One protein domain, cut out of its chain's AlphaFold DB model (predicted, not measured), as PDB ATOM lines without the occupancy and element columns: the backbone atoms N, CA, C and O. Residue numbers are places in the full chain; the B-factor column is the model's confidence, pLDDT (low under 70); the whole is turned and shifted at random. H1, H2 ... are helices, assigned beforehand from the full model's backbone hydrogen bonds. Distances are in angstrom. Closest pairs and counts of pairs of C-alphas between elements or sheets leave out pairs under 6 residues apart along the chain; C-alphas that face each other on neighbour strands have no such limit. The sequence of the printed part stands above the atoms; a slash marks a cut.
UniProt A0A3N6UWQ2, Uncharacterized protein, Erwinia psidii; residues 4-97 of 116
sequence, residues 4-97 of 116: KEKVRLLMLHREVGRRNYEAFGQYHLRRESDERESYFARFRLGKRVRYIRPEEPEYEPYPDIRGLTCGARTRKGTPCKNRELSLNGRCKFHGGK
ATOM      1  N   LYS A   4     607.932 395.380 392.712       91.94
ATOM      2  CA  LYS A   4     607.368 394.501 391.665       91.94
ATOM      3  C   LYS A   4     606.892 393.160 392.230       91.94
ATOM      4  O   LYS A   4     605.788 392.717 391.938       91.94
ATOM      5  N   GLU A   5     607.711 392.550 393.073       94.00
ATOM      6  CA  GLU A   5     607.423 391.267 393.713       94.00
ATOM      7  C   GLU A   5     606.284 391.390 394.729       94.00
ATOM      8  O   GLU A   5     605.345 390.600 394.727       94.00
ATOM      9  N   LYS A   6     606.286 392.481 395.495       93.44
ATOM     10  CA  LYS A   6     605.176 392.846 396.376       93.44
ATOM     11  C   LYS A   6     603.852 393.000 395.624       93.44
ATOM     12  O   LYS A   6     602.830 392.498 396.076       93.44
ATOM     13  N   VAL A   7     603.858 393.683 394.477       94.69
ATOM     14  CA  VAL A   7     602.675 393.820 393.612       94.69
ATOM     15  C   VAL A   7     602.216 392.455 393.111       94.69
ATOM     16  O   VAL A   7     601.029 392.158 393.193       94.69
ATOM     17  N   ARG A   8     603.143 391.605 392.654       96.25
ATOM     18  CA  ARG A   8     602.832 390.236 392.225       96.25
ATOM     19  C   ARG A   8     602.119 389.447 393.328       96.25
ATOM     20  O   ARG A   8     601.079 388.862 393.050       96.25
ATOM     21  N   LEU A   9     602.625 389.478 394.564       96.62
ATOM     22  CA  LEU A   9     602.004 388.784 395.701       96.62
ATOM     23  C   LEU A   9     600.610 389.328 396.036       96.62
ATOM     24  O   LEU A   9     599.691 388.550 396.264       96.62
ATOM     25  N   LEU A  10     600.427 390.652 396.029       95.69
ATOM     26  CA  LEU A  10     599.124 391.270 396.300       95.69
ATOM     27  C   LEU A  10     598.086 390.944 395.216       95.69
ATOM     28  O   LEU A  10     596.917 390.724 395.530       95.69
ATOM     29  N   MET A  11     598.505 390.900 393.949       96.81
ATOM     30  CA  MET A  11     597.642 390.481 392.842       96.81
ATOM     31  C   MET A  11     597.267 389.005 392.968       96.81
ATOM     32  O   MET A  11     596.085 388.681 392.889       96.81
ATOM     33  N   LEU A  12     598.249 388.140 393.242       97.38
ATOM     34  CA  LEU A  12     598.016 386.715 393.454       97.38
ATOM     35  C   LEU A  12     597.056 386.478 394.625       97.38
ATOM     36  O   LEU A  12     596.088 385.747 394.476       97.38
ATOM     37  N   HIS A  13     597.247 387.164 395.755       97.44
ATOM     38  CA  HIS A  13     596.348 387.071 396.906       97.44
ATOM     39  C   HIS A  13     594.897 387.407 396.538       97.44
ATOM     40  O   HIS A  13     593.963 386.731 396.969       97.44
ATOM     41  N   ARG A  14     594.687 388.458 395.735       96.94
ATOM     42  CA  ARG A  14     593.352 388.838 395.258       96.94
ATOM     43  C   ARG A  14     592.758 387.782 394.331       96.94
ATOM     44  O   ARG A  14     591.560 387.522 394.404       96.94
ATOM     45  N   GLU A  15     593.568 387.215 393.448       97.81
ATOM     46  CA  GLU A  15     593.112 386.213 392.492       97.81
ATOM     47  C   GLU A  15     592.749 384.890 393.171       97.81
ATOM     48  O   GLU A  15     591.664 384.370 392.916       97.81
ATOM     49  N   VAL A  16     593.586 384.410 394.095       97.88
ATOM     50  CA  VAL A  16     593.293 383.251 394.953       97.88
ATOM     51  C   VAL A  16     591.995 383.481 395.724       97.88
ATOM     52  O   VAL A  16     591.109 382.633 395.717       97.88
ATOM     53  N   GLY A  17     591.820 384.675 396.300       97.75
ATOM     54  CA  GLY A  17     590.578 385.030 396.987       97.75
ATOM     55  C   GLY A  17     589.343 384.965 396.093       97.75
ATOM     56  O   GLY A  17     588.309 384.461 396.519       97.75
ATOM     57  N   ARG A  18     589.454 385.412 394.835       97.94
ATOM     58  CA  ARG A  18     588.367 385.300 393.854       97.94
ATOM     59  C   ARG A  18     588.022 383.836 393.567       97.94
ATOM     60  O   ARG A  18     586.850 383.486 393.635       97.94
ATOM     61  N   ARG A  19     589.017 382.993 393.274       97.69
ATOM     62  CA  ARG A  19     588.803 381.567 392.965       97.69
ATOM     63  C   ARG A  19     588.203 380.813 394.150       97.69
ATOM     64  O   ARG A  19     587.230 380.087 393.979       97.69
ATOM     65  N   ASN A  20     588.725 381.044 395.353       97.69
ATOM     66  CA  ASN A  20     588.205 380.435 396.577       97.69
ATOM     67  C   ASN A  20     586.767 380.882 396.866       97.69
ATOM     68  O   ASN A  20     585.941 380.064 397.258       97.69
ATOM     69  N   TYR A  21     586.442 382.157 396.626       97.12
ATOM     70  CA  TYR A  21     585.076 382.660 396.760       97.12
ATOM     71  C   TYR A  21     584.120 382.037 395.733       97.12
ATOM     72  O   TYR A  21     582.999 381.673 396.077       97.12
ATOM     73  N   GLU A  22     584.560 381.866 394.484       96.75
ATOM     74  CA  GLU A  22     583.788 381.167 393.449       96.75
ATOM     75  C   GLU A  22     583.532 379.703 393.836       96.75
ATOM     76  O   GLU A  22     582.388 379.251 393.779       96.75
ATOM     77  N   ALA A  23     584.557 378.983 394.299       95.81
ATOM     78  CA  ALA A  23     584.429 377.602 394.767       95.81
ATOM     79  C   ALA A  23     583.458 377.486 395.954       95.81
ATOM     80  O   ALA A  23     582.569 376.631 395.954       95.81
ATOM     81  N   PHE A  24     583.580 378.390 396.927       96.25
ATOM     82  CA  PHE A  24     582.663 378.499 398.058       96.25
ATOM     83  C   PHE A  24     581.221 378.762 397.605       96.25
ATOM     84  O   PHE A  24     580.299 378.100 398.076       96.25
ATOM     85  N   GLY A  25     581.022 379.673 396.648       95.31
ATOM     86  CA  GLY A  25     579.709 379.965 396.073       95.31
ATOM     87  C   GLY A  25     579.075 378.744 395.400       95.31
ATOM     88  O   GLY A  25     577.915 378.435 395.659       95.31
ATOM     89  N   GLN A  26     579.842 377.998 394.600       93.31
ATOM     90  CA  GLN A  26     579.372 376.760 393.959       93.31
ATOM     91  C   GLN A  26     579.001 375.681 394.980       93.31
ATOM     92  O   GLN A  26     577.994 374.986 394.845       93.31
ATOM     93  N   TYR A  27     579.805 375.540 396.028       93.38
ATOM     94  CA  TYR A  27     579.510 374.649 397.139       93.38
ATOM     95  C   TYR A  27     578.225 375.042 397.874       93.38
ATOM     96  O   TYR A  27     577.388 374.177 398.124       93.38
ATOM     97  N   HIS A  28     578.028 376.331 398.156       92.88
ATOM     98  CA  HIS A  28     576.805 376.826 398.783       92.88
ATOM     99  C   HIS A  28     575.561 376.549 397.938       92.88
ATOM    100  O   HIS A  28     574.584 376.025 398.468       92.88
ATOM    101  N   LEU A  29     575.620 376.807 396.629       90.19
ATOM    102  CA  LEU A  29     574.513 376.516 395.714       90.19
ATOM    103  C   LEU A  29     574.149 375.025 395.700       90.19
ATOM    104  O   LEU A  29     572.971 374.688 395.790       90.19
ATOM    105  N   ARG A  30     575.149 374.132 395.646       85.56
ATOM    106  CA  ARG A  30     574.924 372.676 395.724       85.56
ATOM    107  C   ARG A  30     574.317 372.254 397.058       85.56
ATOM    108  O   ARG A  30     573.417 371.425 397.111       85.56
ATOM    109  N   ARG A  31     574.778 372.845 398.160       83.75
ATOM    110  CA  ARG A  31     574.209 372.562 399.481       83.75
ATOM    111  C   ARG A  31     572.744 372.954 399.583       83.75
ATOM    112  O   ARG A  31     571.957 372.168 400.101       83.75
ATOM    113  N   GLU A  32     572.383 374.132 399.090       81.31
ATOM    114  CA  GLU A  32     570.996 374.599 399.096       81.31
ATOM    115  C   GLU A  32     570.096 373.769 398.167       81.31
ATOM    116  O   GLU A  32     568.943 373.495 398.516       81.31
ATOM    117  N   SER A  33     570.600 373.323 397.006       76.06
ATOM    118  CA  SER A  33     569.840 372.437 396.114       76.06
ATOM    119  C   SER A  33     569.561 371.079 396.754       76.06
ATOM    120  O   SER A  33     568.417 370.622 396.739       76.06
ATOM    121  N   ASP A  34     570.571 370.478 397.384       67.44
ATOM    122  CA  ASP A  34     570.457 369.158 398.008       67.44
ATOM    123  C   ASP A  34     569.568 369.202 399.259       67.44
ATOM    124  O   ASP A  34     568.815 368.265 399.548       67.44
ATOM    125  N   GLU A  35     569.586 370.316 399.999       66.44
ATOM    126  CA  GLU A  35     568.625 370.562 401.075       66.44
ATOM    127  C   GLU A  35     567.191 370.645 400.539       66.44
ATOM    128  O   GLU A  35     566.316 369.986 401.101       66.44
ATOM    129  N   ARG A  36     566.928 371.349 399.426       60.78
ATOM    130  CA  ARG A  36     565.585 371.382 398.807       60.78
ATOM    131  C   ARG A  36     565.131 370.004 398.327       60.78
ATOM    132  O   ARG A  36     563.996 369.617 398.600       60.78
ATOM    133  N   GLU A  37     565.985 369.256 397.635       63.72
ATOM    134  CA  GLU A  37     565.628 367.939 397.094       63.72
ATOM    135  C   GLU A  37     565.408 366.902 398.208       63.72
ATOM    136  O   GLU A  37     564.399 366.186 398.217       63.72
ATOM    137  N   SER A  38     566.285 366.883 399.217       64.81
ATOM    138  CA  SER A  38     566.120 366.030 400.397       64.81
ATOM    139  C   SER A  38     564.919 366.440 401.256       64.81
ATOM    140  O   SER A  38     564.250 365.562 401.803       64.81
ATOM    141  N   TYR A  39     564.586 367.733 401.336       63.41
ATOM    142  CA  TYR A  39     563.397 368.231 402.030       63.41
ATOM    143  C   TYR A  39     562.115 367.691 401.395       63.41
ATOM    144  O   TYR A  39     561.321 367.066 402.093       63.41
ATOM    145  N   PHE A  40     561.936 367.821 400.076       63.47
ATOM    146  CA  PHE A  40     560.766 367.252 399.393       63.47
ATOM    147  C   PHE A  40     560.714 365.722 399.490       63.47
ATOM    148  O   PHE A  40     559.636 365.139 399.620       63.47
ATOM    149  N   ALA A  41     561.868 365.055 399.489       64.50
ATOM    150  CA  ALA A  41     561.934 363.607 399.624       64.50
ATOM    151  C   ALA A  41     561.561 363.097 401.034       64.50
ATOM    152  O   ALA A  41     561.083 361.968 401.140       64.50
ATOM    153  N   ARG A  42     561.686 363.917 402.093       58.38
ATOM    154  CA  ARG A  42     561.213 363.600 403.462       58.38
ATOM    155  C   ARG A  42     559.687 363.539 403.584       58.38
ATOM    156  O   ARG A  42     559.191 362.875 404.488       58.38
ATOM    157  N   PHE A  43     558.949 364.184 402.679       62.44
ATOM    158  CA  PHE A  43     557.482 364.125 402.644       62.44
ATOM    159  C   PHE A  43     556.938 362.926 401.855       62.44
ATOM    160  O   PHE A  43     555.732 362.687 401.855       62.44
ATOM    161  N   ARG A  44     557.798 362.128 401.202       64.69
ATOM    162  CA  ARG A  44     557.384 360.843 400.618       64.69
ATOM    163  C   ARG A  44     557.310 359.787 401.721       64.69
ATOM    164  O   ARG A  44     558.338 359.330 402.222       64.69
ATOM    165  N   LEU A  45     556.086 359.386 402.066       59.41
ATOM    166  CA  LEU A  45     555.800 358.305 403.015       59.41
ATOM    167  C   LEU A  45     556.661 357.064 402.716       59.41
ATOM    168  O   LEU A  45     556.704 356.575 401.589       59.41
ATOM    169  N   GLY A  46     557.375 356.578 403.734       65.25
ATOM    170  CA  GLY A  46     558.188 355.358 403.667       65.25
ATOM    171  C   GLY A  46     559.657 355.531 403.250       65.25
ATOM    172  O   GLY A  46     560.429 354.590 403.425       65.25
ATOM    173  N   LYS A  47     560.101 356.705 402.771       65.25
ATOM    174  CA  LYS A  47     561.524 356.954 402.461       65.25
ATOM    175  C   LYS A  47     562.213 357.752 403.573       65.25
ATOM    176  O   LYS A  47     562.004 358.950 403.718       65.25
ATOM    177  N   ARG A  48     563.107 357.105 404.332       62.28
ATOM    178  CA  ARG A  48     564.063 357.809 405.207       62.28
ATOM    179  C   ARG A  48     565.244 358.295 404.373       62.28
ATOM    180  O   ARG A  48     566.124 357.510 404.035       62.28
ATOM    181  N   VAL A  49     565.263 359.583 404.044       67.12
ATOM    182  CA  VAL A  49     566.394 360.200 403.339       67.12
ATOM    183  C   VAL A  49     567.391 360.731 404.360       67.12
ATOM    184  O   VAL A  49     567.087 361.646 405.128       67.12
ATOM    185  N   ARG A  50     568.589 360.145 404.381       67.50
ATOM    186  CA  ARG A  50     569.721 360.672 405.145       67.50
ATOM    187  C   ARG A  50     570.291 361.856 404.370       67.50
ATOM    188  O   ARG A  50     570.651 361.701 403.209       67.50
ATOM    189  N   TYR A  51     570.351 363.029 404.999       70.75
ATOM    190  CA  TYR A  51     571.056 364.168 404.414       70.75
ATOM    191  C   TYR A  51     572.552 363.853 404.388       70.75
ATOM    192  O   TYR A  51     573.141 363.570 405.435       70.75
ATOM    193  N   ILE A  52     573.141 363.871 403.197       77.88
ATOM    194  CA  ILE A  52     574.583 363.766 402.994       77.88
ATOM    195  C   ILE A  52     575.034 365.165 402.595       77.88
ATOM    196  O   ILE A  52     574.601 365.681 401.570       77.88
ATOM    197  N   ARG A  53     575.853 365.800 403.436       82.75
ATOM    198  CA  ARG A  53     576.428 367.108 403.118       82.75
ATOM    199  C   ARG A  53     577.387 366.929 401.930       82.75
ATOM    200  O   ARG A  53     578.265 366.073 402.034       82.75
ATOM    201  N   PRO A  54     577.253 367.727 400.857       85.12
ATOM    202  CA  PRO A  54     578.236 367.799 399.783       85.12
ATOM    203  C   PRO A  54     579.650 367.989 400.309       85.12
ATOM    204  O   PRO A  54     579.859 368.693 401.301       85.12
ATOM    205  N   GLU A  55     580.614 367.404 399.609       90.19
ATOM    206  CA  GLU A  55     582.022 367.624 399.909       90.19
ATOM    207  C   GLU A  55     582.372 369.106 399.757       90.19
ATOM    208  O   GLU A  55     581.978 369.787 398.801       90.19
ATOM    209  N   GLU A  56     583.083 369.613 400.757       92.12
ATOM    210  CA  GLU A  56     583.580 370.977 400.747       92.12
ATOM    211  C   GLU A  56     584.771 371.073 399.782       92.12
ATOM    212  O   GLU A  56     585.593 370.156 399.750       92.12
ATOM    213  N   PRO A  57     584.874 372.136 398.965       93.88
ATOM    214  CA  PRO A  57     585.987 372.279 398.043       93.88
ATOM    215  C   PRO A  57     587.301 372.471 398.800       93.88
ATOM    216  O   PRO A  57     587.351 373.127 399.841       93.88
ATOM    217  N   GLU A  58     588.383 371.954 398.227       95.38
ATOM    218  CA  GLU A  58     589.729 372.283 398.678       95.38
ATOM    219  C   GLU A  58     590.071 373.716 398.245       95.38
ATOM    220  O   GLU A  58     589.996 374.063 397.063       95.38
ATOM    221  N   TYR A  59     590.411 374.571 399.210       94.50
ATOM    222  CA  TYR A  59     590.743 375.968 398.943       94.50
ATOM    223  C   TYR A  59     592.225 376.125 398.606       94.50
ATOM    224  O   TYR A  59     593.096 375.604 399.305       94.50
ATOM    225  N   GLU A  60     592.523 376.923 397.581       95.06
ATOM    226  CA  GLU A  60     593.898 377.267 397.223       95.06
ATOM    227  C   GLU A  60     594.532 378.087 398.368       95.06
ATOM    228  O   GLU A  60     593.920 379.058 398.842       95.06
ATOM    229  N   PRO A  61     595.742 377.738 398.843       96.62
ATOM    230  CA  PRO A  61     596.391 378.474 399.916       96.62
ATOM    231  C   PRO A  61     596.745 379.895 399.466       96.62
ATOM    232  O   PRO A  61     597.282 380.121 398.381       96.62
ATOM    233  N   TYR A  62     596.484 380.879 400.329       96.06
ATOM    234  CA  TYR A  62     596.834 382.268 400.040       96.06
ATOM    235  C   TYR A  62     598.352 382.478 400.100       96.06
ATOM    236  O   TYR A  62     599.010 381.967 401.012       96.06
ATOM    237  N   PRO A  63     598.925 383.288 399.193       95.88
ATOM    238  CA  PRO A  63     600.323 383.673 399.294       95.88
ATOM    239  C   PRO A  63     600.562 384.501 400.561       95.88
ATOM    240  O   PRO A  63     599.724 385.320 400.956       95.88
ATOM    241  N   ASP A  64     601.737 384.336 401.170       94.56
ATOM    242  CA  ASP A  64     602.072 385.078 402.381       94.56
ATOM    243  C   ASP A  64     602.353 386.553 402.067       94.56
ATOM    244  O   ASP A  64     603.388 386.929 401.513       94.56
ATOM    245  N   ILE A  65     601.396 387.404 402.436       94.38
ATOM    246  CA  ILE A  65     601.499 388.863 402.350       94.38
ATOM    247  C   ILE A  65     601.742 389.511 403.720       94.38
ATOM    248  O   ILE A  65     601.726 390.741 403.854       94.38
ATOM    249  N   ARG A  66     601.956 388.710 404.771       91.88
ATOM    250  CA  ARG A  66     602.239 389.226 406.110       91.88
ATOM    251  C   ARG A  66     603.615 389.894 406.102       91.88
ATOM    252  O   ARG A  66     604.539 389.501 405.404       91.88
ATOM    253  N   GLY A  67     603.740 390.983 406.856       91.81
ATOM    254  CA  GLY A  67     604.987 391.753 406.939       91.81
ATOM    255  C   GLY A  67     605.265 392.692 405.758       91.81
ATOM    256  O   GLY A  67     606.217 393.469 405.825       91.81
ATOM    257  N   LEU A  68     604.426 392.715 404.714       94.94
ATOM    258  CA  LEU A  68     604.545 393.715 403.656       94.94
ATOM    259  C   LEU A  68     604.363 395.134 404.211       94.94
ATOM    260  O   LEU A  68     603.402 395.432 404.918       94.94
ATOM    261  N   THR A  69     605.274 396.036 403.838       95.62
ATOM    262  CA  THR A  69     605.185 397.468 404.157       95.62
ATOM    263  C   THR A  69     605.263 398.329 402.901       95.62
ATOM    264  O   THR A  69     605.727 397.910 401.831       95.62
ATOM    265  N   CYS A  70     604.784 399.568 403.009       93.94
ATOM    266  CA  CYS A  70     604.722 400.496 401.889       93.94
ATOM    267  C   CYS A  70     606.115 400.819 401.339       93.94
ATOM    268  O   CYS A  70     606.304 400.788 400.120       93.94
ATOM    269  N   GLY A  71     607.078 401.118 402.214       93.31
ATOM    270  CA  GLY A  71     608.475 401.377 401.859       93.31
ATOM    271  C   GLY A  71     608.710 402.632 401.011       93.31
ATOM    272  O   GLY A  71     609.800 402.804 400.478       93.31
ATOM    273  N   ALA A  72     607.707 403.497 400.824       92.38
ATOM    274  CA  ALA A  72     607.895 404.787 400.158       92.38
ATOM    275  C   ALA A  72     608.657 405.765 401.063       92.38
ATOM    276  O   ALA A  72     608.514 405.705 402.285       92.38
ATOM    277  N   ARG A  73     609.440 406.677 400.479       91.62
ATOM    278  CA  ARG A  73     610.147 407.715 401.241       91.62
ATOM    279  C   ARG A  73     609.133 408.708 401.811       91.62
ATOM    280  O   ARG A  73     608.366 409.309 401.066       91.62
ATOM    281  N   THR A  74     609.125 408.856 403.129       92.31
ATOM    282  CA  THR A  74     608.289 409.843 403.830       92.31
ATOM    283  C   THR A  74     608.918 411.238 403.761       92.31
ATOM    284  O   THR A  74     610.096 411.374 403.427       92.31
ATOM    285  N   ARG A  75     608.176 412.279 404.167       88.88
ATOM    286  CA  ARG A  75     608.702 413.655 404.281       88.88
ATOM    287  C   ARG A  75     609.928 413.758 405.204       88.88
ATOM    288  O   ARG A  75     610.795 414.584 404.965       88.88
ATOM    289  N   LYS A  76     610.043 412.876 406.204       92.31
ATOM    290  CA  LYS A  76     611.205 412.780 407.110       92.31
ATOM    291  C   LYS A  76     612.398 412.019 406.507       92.31
ATOM    292  O   LYS A  76     613.362 411.741 407.203       92.31
ATOM    293  N   GLY A  77     612.318 411.588 405.247       91.88
ATOM    294  CA  GLY A  77     613.356 410.796 404.581       91.88
ATOM    295  C   GLY A  77     613.368 409.305 404.938       91.88
ATOM    296  O   GLY A  77     613.968 408.521 404.212       91.88
ATOM    297  N   THR A  78     612.653 408.879 405.980       95.12
ATOM    298  CA  THR A  78     612.564 407.470 406.393       95.12
ATOM    299  C   THR A  78     611.568 406.666 405.546       95.12
ATOM    300  O   THR A  78     610.605 407.255 405.037       95.12
ATOM    301  N   PRO A  79     611.718 405.333 405.416       94.38
ATOM    302  CA  PRO A  79     610.766 404.484 404.699       94.38
ATOM    303  C   PRO A  79     609.425 404.348 405.438       94.38
ATOM    304  O   PRO A  79     609.366 404.201 406.660       94.38
ATOM    305  N   CYS A  80     608.322 404.367 404.688       94.81
ATOM    306  CA  CYS A  80     606.971 404.237 405.222       94.81
ATOM    307  C   CYS A  80     606.705 402.812 405.731       94.81
ATOM    308  O   CYS A  80     606.755 401.851 404.962       94.81
ATOM    309  N   LYS A  81     606.338 402.698 407.012       95.50
ATOM    310  CA  LYS A  81     606.076 401.425 407.709       95.50
ATOM    311  C   LYS A  81     604.619 400.943 407.629       95.50
ATOM    312  O   LYS A  81     604.294 399.908 408.194       95.50
ATOM    313  N   ASN A  82     603.736 401.684 406.952       94.19
ATOM    314  CA  ASN A  82     602.320 401.318 406.847       94.19
ATOM    315  C   ASN A  82     602.159 399.970 406.113       94.19
ATOM    316  O   ASN A  82     602.821 399.745 405.094       94.19
ATOM    317  N   ARG A  83     601.292 399.103 406.648       94.44
ATOM    318  CA  ARG A  83     601.014 397.730 406.199       94.44
ATOM    319  C   ARG A  83     599.703 397.602 405.416       94.44
ATOM    320  O   ARG A  83     599.503 396.597 404.746       94.44
ATOM    321  N   GLU A  84     598.836 398.613 405.450       92.31
ATOM    322  CA  GLU A  84     597.645 398.675 404.598       92.31
ATOM    323  C   GLU A  84     598.059 399.073 403.185       92.31
ATOM    324  O   GLU A  84     598.257 400.254 402.874       92.31
ATOM    325  N   LEU A  85     598.250 398.071 402.332       92.19
ATOM    326  CA  LEU A  85     598.715 398.261 400.967       92.19
ATOM    327  C   LEU A  85     597.579 398.098 399.970       92.19
ATOM    328  O   LEU A  85     596.759 397.193 400.063       92.19
ATOM    329  N   SER A  86     597.576 398.973 398.972       91.75
ATOM    330  CA  SER A  86     596.790 398.785 397.756       91.75
ATOM    331  C   SER A  86     597.517 397.820 396.815       91.75
ATOM    332  O   SER A  86     598.713 397.578 396.974       91.75
ATOM    333  N   LEU A  87     596.837 397.331 395.773       92.44
ATOM    334  CA  LEU A  87     597.408 396.386 394.795       92.44
ATOM    335  C   LEU A  87     598.673 396.889 394.076       92.44
ATOM    336  O   LEU A  87     599.435 396.095 393.543       92.44
ATOM    337  N   ASN A  88     598.940 398.197 394.084       90.06
ATOM    338  CA  ASN A  88     600.186 398.773 393.568       90.06
ATOM    339  C   ASN A  88     601.380 398.685 394.547       90.06
ATOM    340  O   ASN A  88     602.458 399.222 394.273       90.06
ATOM    341  N   GLY A  89     601.191 398.033 395.697       92.50
ATOM    342  CA  GLY A  89     602.207 397.831 396.724       92.50
ATOM    343  C   GLY A  89     602.423 399.029 397.652       92.50
ATOM    344  O   GLY A  89     603.322 398.988 398.493       92.50
ATOM    345  N   ARG A  90     601.645 400.110 397.545       92.75
ATOM    346  CA  ARG A  90     601.802 401.320 398.375       92.75
ATOM    347  C   ARG A  90     600.568 401.557 399.244       92.75
ATOM    348  O   ARG A  90     599.474 401.106 398.921       92.75
ATOM    349  N   CYS A  91     600.747 402.264 400.360       92.56
ATOM    350  CA  CYS A  91     599.626 402.648 401.215       92.56
ATOM    351  C   CYS A  91     598.850 403.831 400.625       92.56
ATOM    352  O   CYS A  91     599.340 404.521 399.725       92.56
ATOM    353  N   LYS A  92     597.669 404.115 401.187       89.44
ATOM    354  CA  LYS A  92     596.801 405.215 400.735       89.44
ATOM    355  C   LYS A  92     597.509 406.576 400.656       89.44
ATOM    356  O   LYS A  92     597.205 407.360 399.769       89.44
ATOM    357  N   PHE A  93     598.510 406.812 401.509       88.38
ATOM    358  CA  PHE A  93     599.260 408.073 401.574       88.38
ATOM    359  C   PHE A  93     600.398 408.209 400.550       88.38
ATOM    360  O   PHE A  93     600.825 409.321 400.271       88.38
ATOM    361  N   HIS A  94     600.909 407.102 400.001       87.94
ATOM    362  CA  HIS A  94     602.090 407.108 399.120       87.94
ATOM    363  C   HIS A  94     601.832 406.430 397.766       87.94
ATOM    364  O   HIS A  94     602.767 406.038 397.067       87.94
ATOM    365  N   GLY A  95     600.563 406.243 397.409       73.00
ATOM    366  CA  GLY A  95     600.177 405.660 396.128       73.00
ATOM    367  C   GLY A  95     598.690 405.339 395.961       73.00
ATOM    368  O   GLY A  95     598.365 404.578 395.060       73.00
ATOM    369  N   GLY A  96     597.764 405.855 396.778       67.19
ATOM    370  CA  GLY A  96     596.331 405.542 396.649       67.19
ATOM    371  C   GLY A  96     595.494 406.593 395.896       67.19
ATOM    372  O   GLY A  96     595.482 407.750 396.292       67.19
ATOM    373  N   LYS A  97     594.771 406.152 394.846       54.44
ATOM    374  CA  LYS A  97     593.635 406.755 394.086       54.44
ATOM    375  C   LYS A  97     593.685 408.217 393.584       54.44
ATOM    376  O   LYS A  97     592.681 408.684 393.058       54.44
TER     377      LYS A  97
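What this domain is: This is residues 4 to 97 of the 116 residues of an uncharacterized protein of Erwinia psidii (UniProt A0A3N6UWQ2). One long helix, H1, makes most of a thin rod; beyond its last residue the backbone turns, folds back along H1 as an extended stretch, and the printed part ends in a small head of loops with the short helix H2 near the first residues of H1. The printed part has 94 residues, with two named helices in the order H1, H2 and no named strand. The class is all helix, though under half of the residues, 43 of 94, are in named elements. The whole is extended, with a radius of gyration of the C-alphas of 22.8 A and spans of 78 by 21 by 16 A.

Where its parts are: H1, residues 4 to 42, measures 56.8 A from C-alpha 4 at (607.368, 394.501, 391.665) to C-alpha 42 at (561.213, 363.600, 403.462). H2, residues 92 to 95, ends with C-alpha 95 at (600.177, 405.660, 396.128).

How they stand to each other: H1 and H2 are apart, with no C-alpha of the one within 8 A of the other. In H1 every O i to N i+4 pair is within hydrogen-bond range; H2 is too short for such a pair.

The domain as a whole: The C-alphas of Gly 46 and Lys 76, the two farthest apart, are 78.2 A apart. The long link, residues 43 to 91, has 49 residues. The printed part has no cut. Its mean pLDDT is 86.5, with residues 34 to 50 and 96 to 97 under 70.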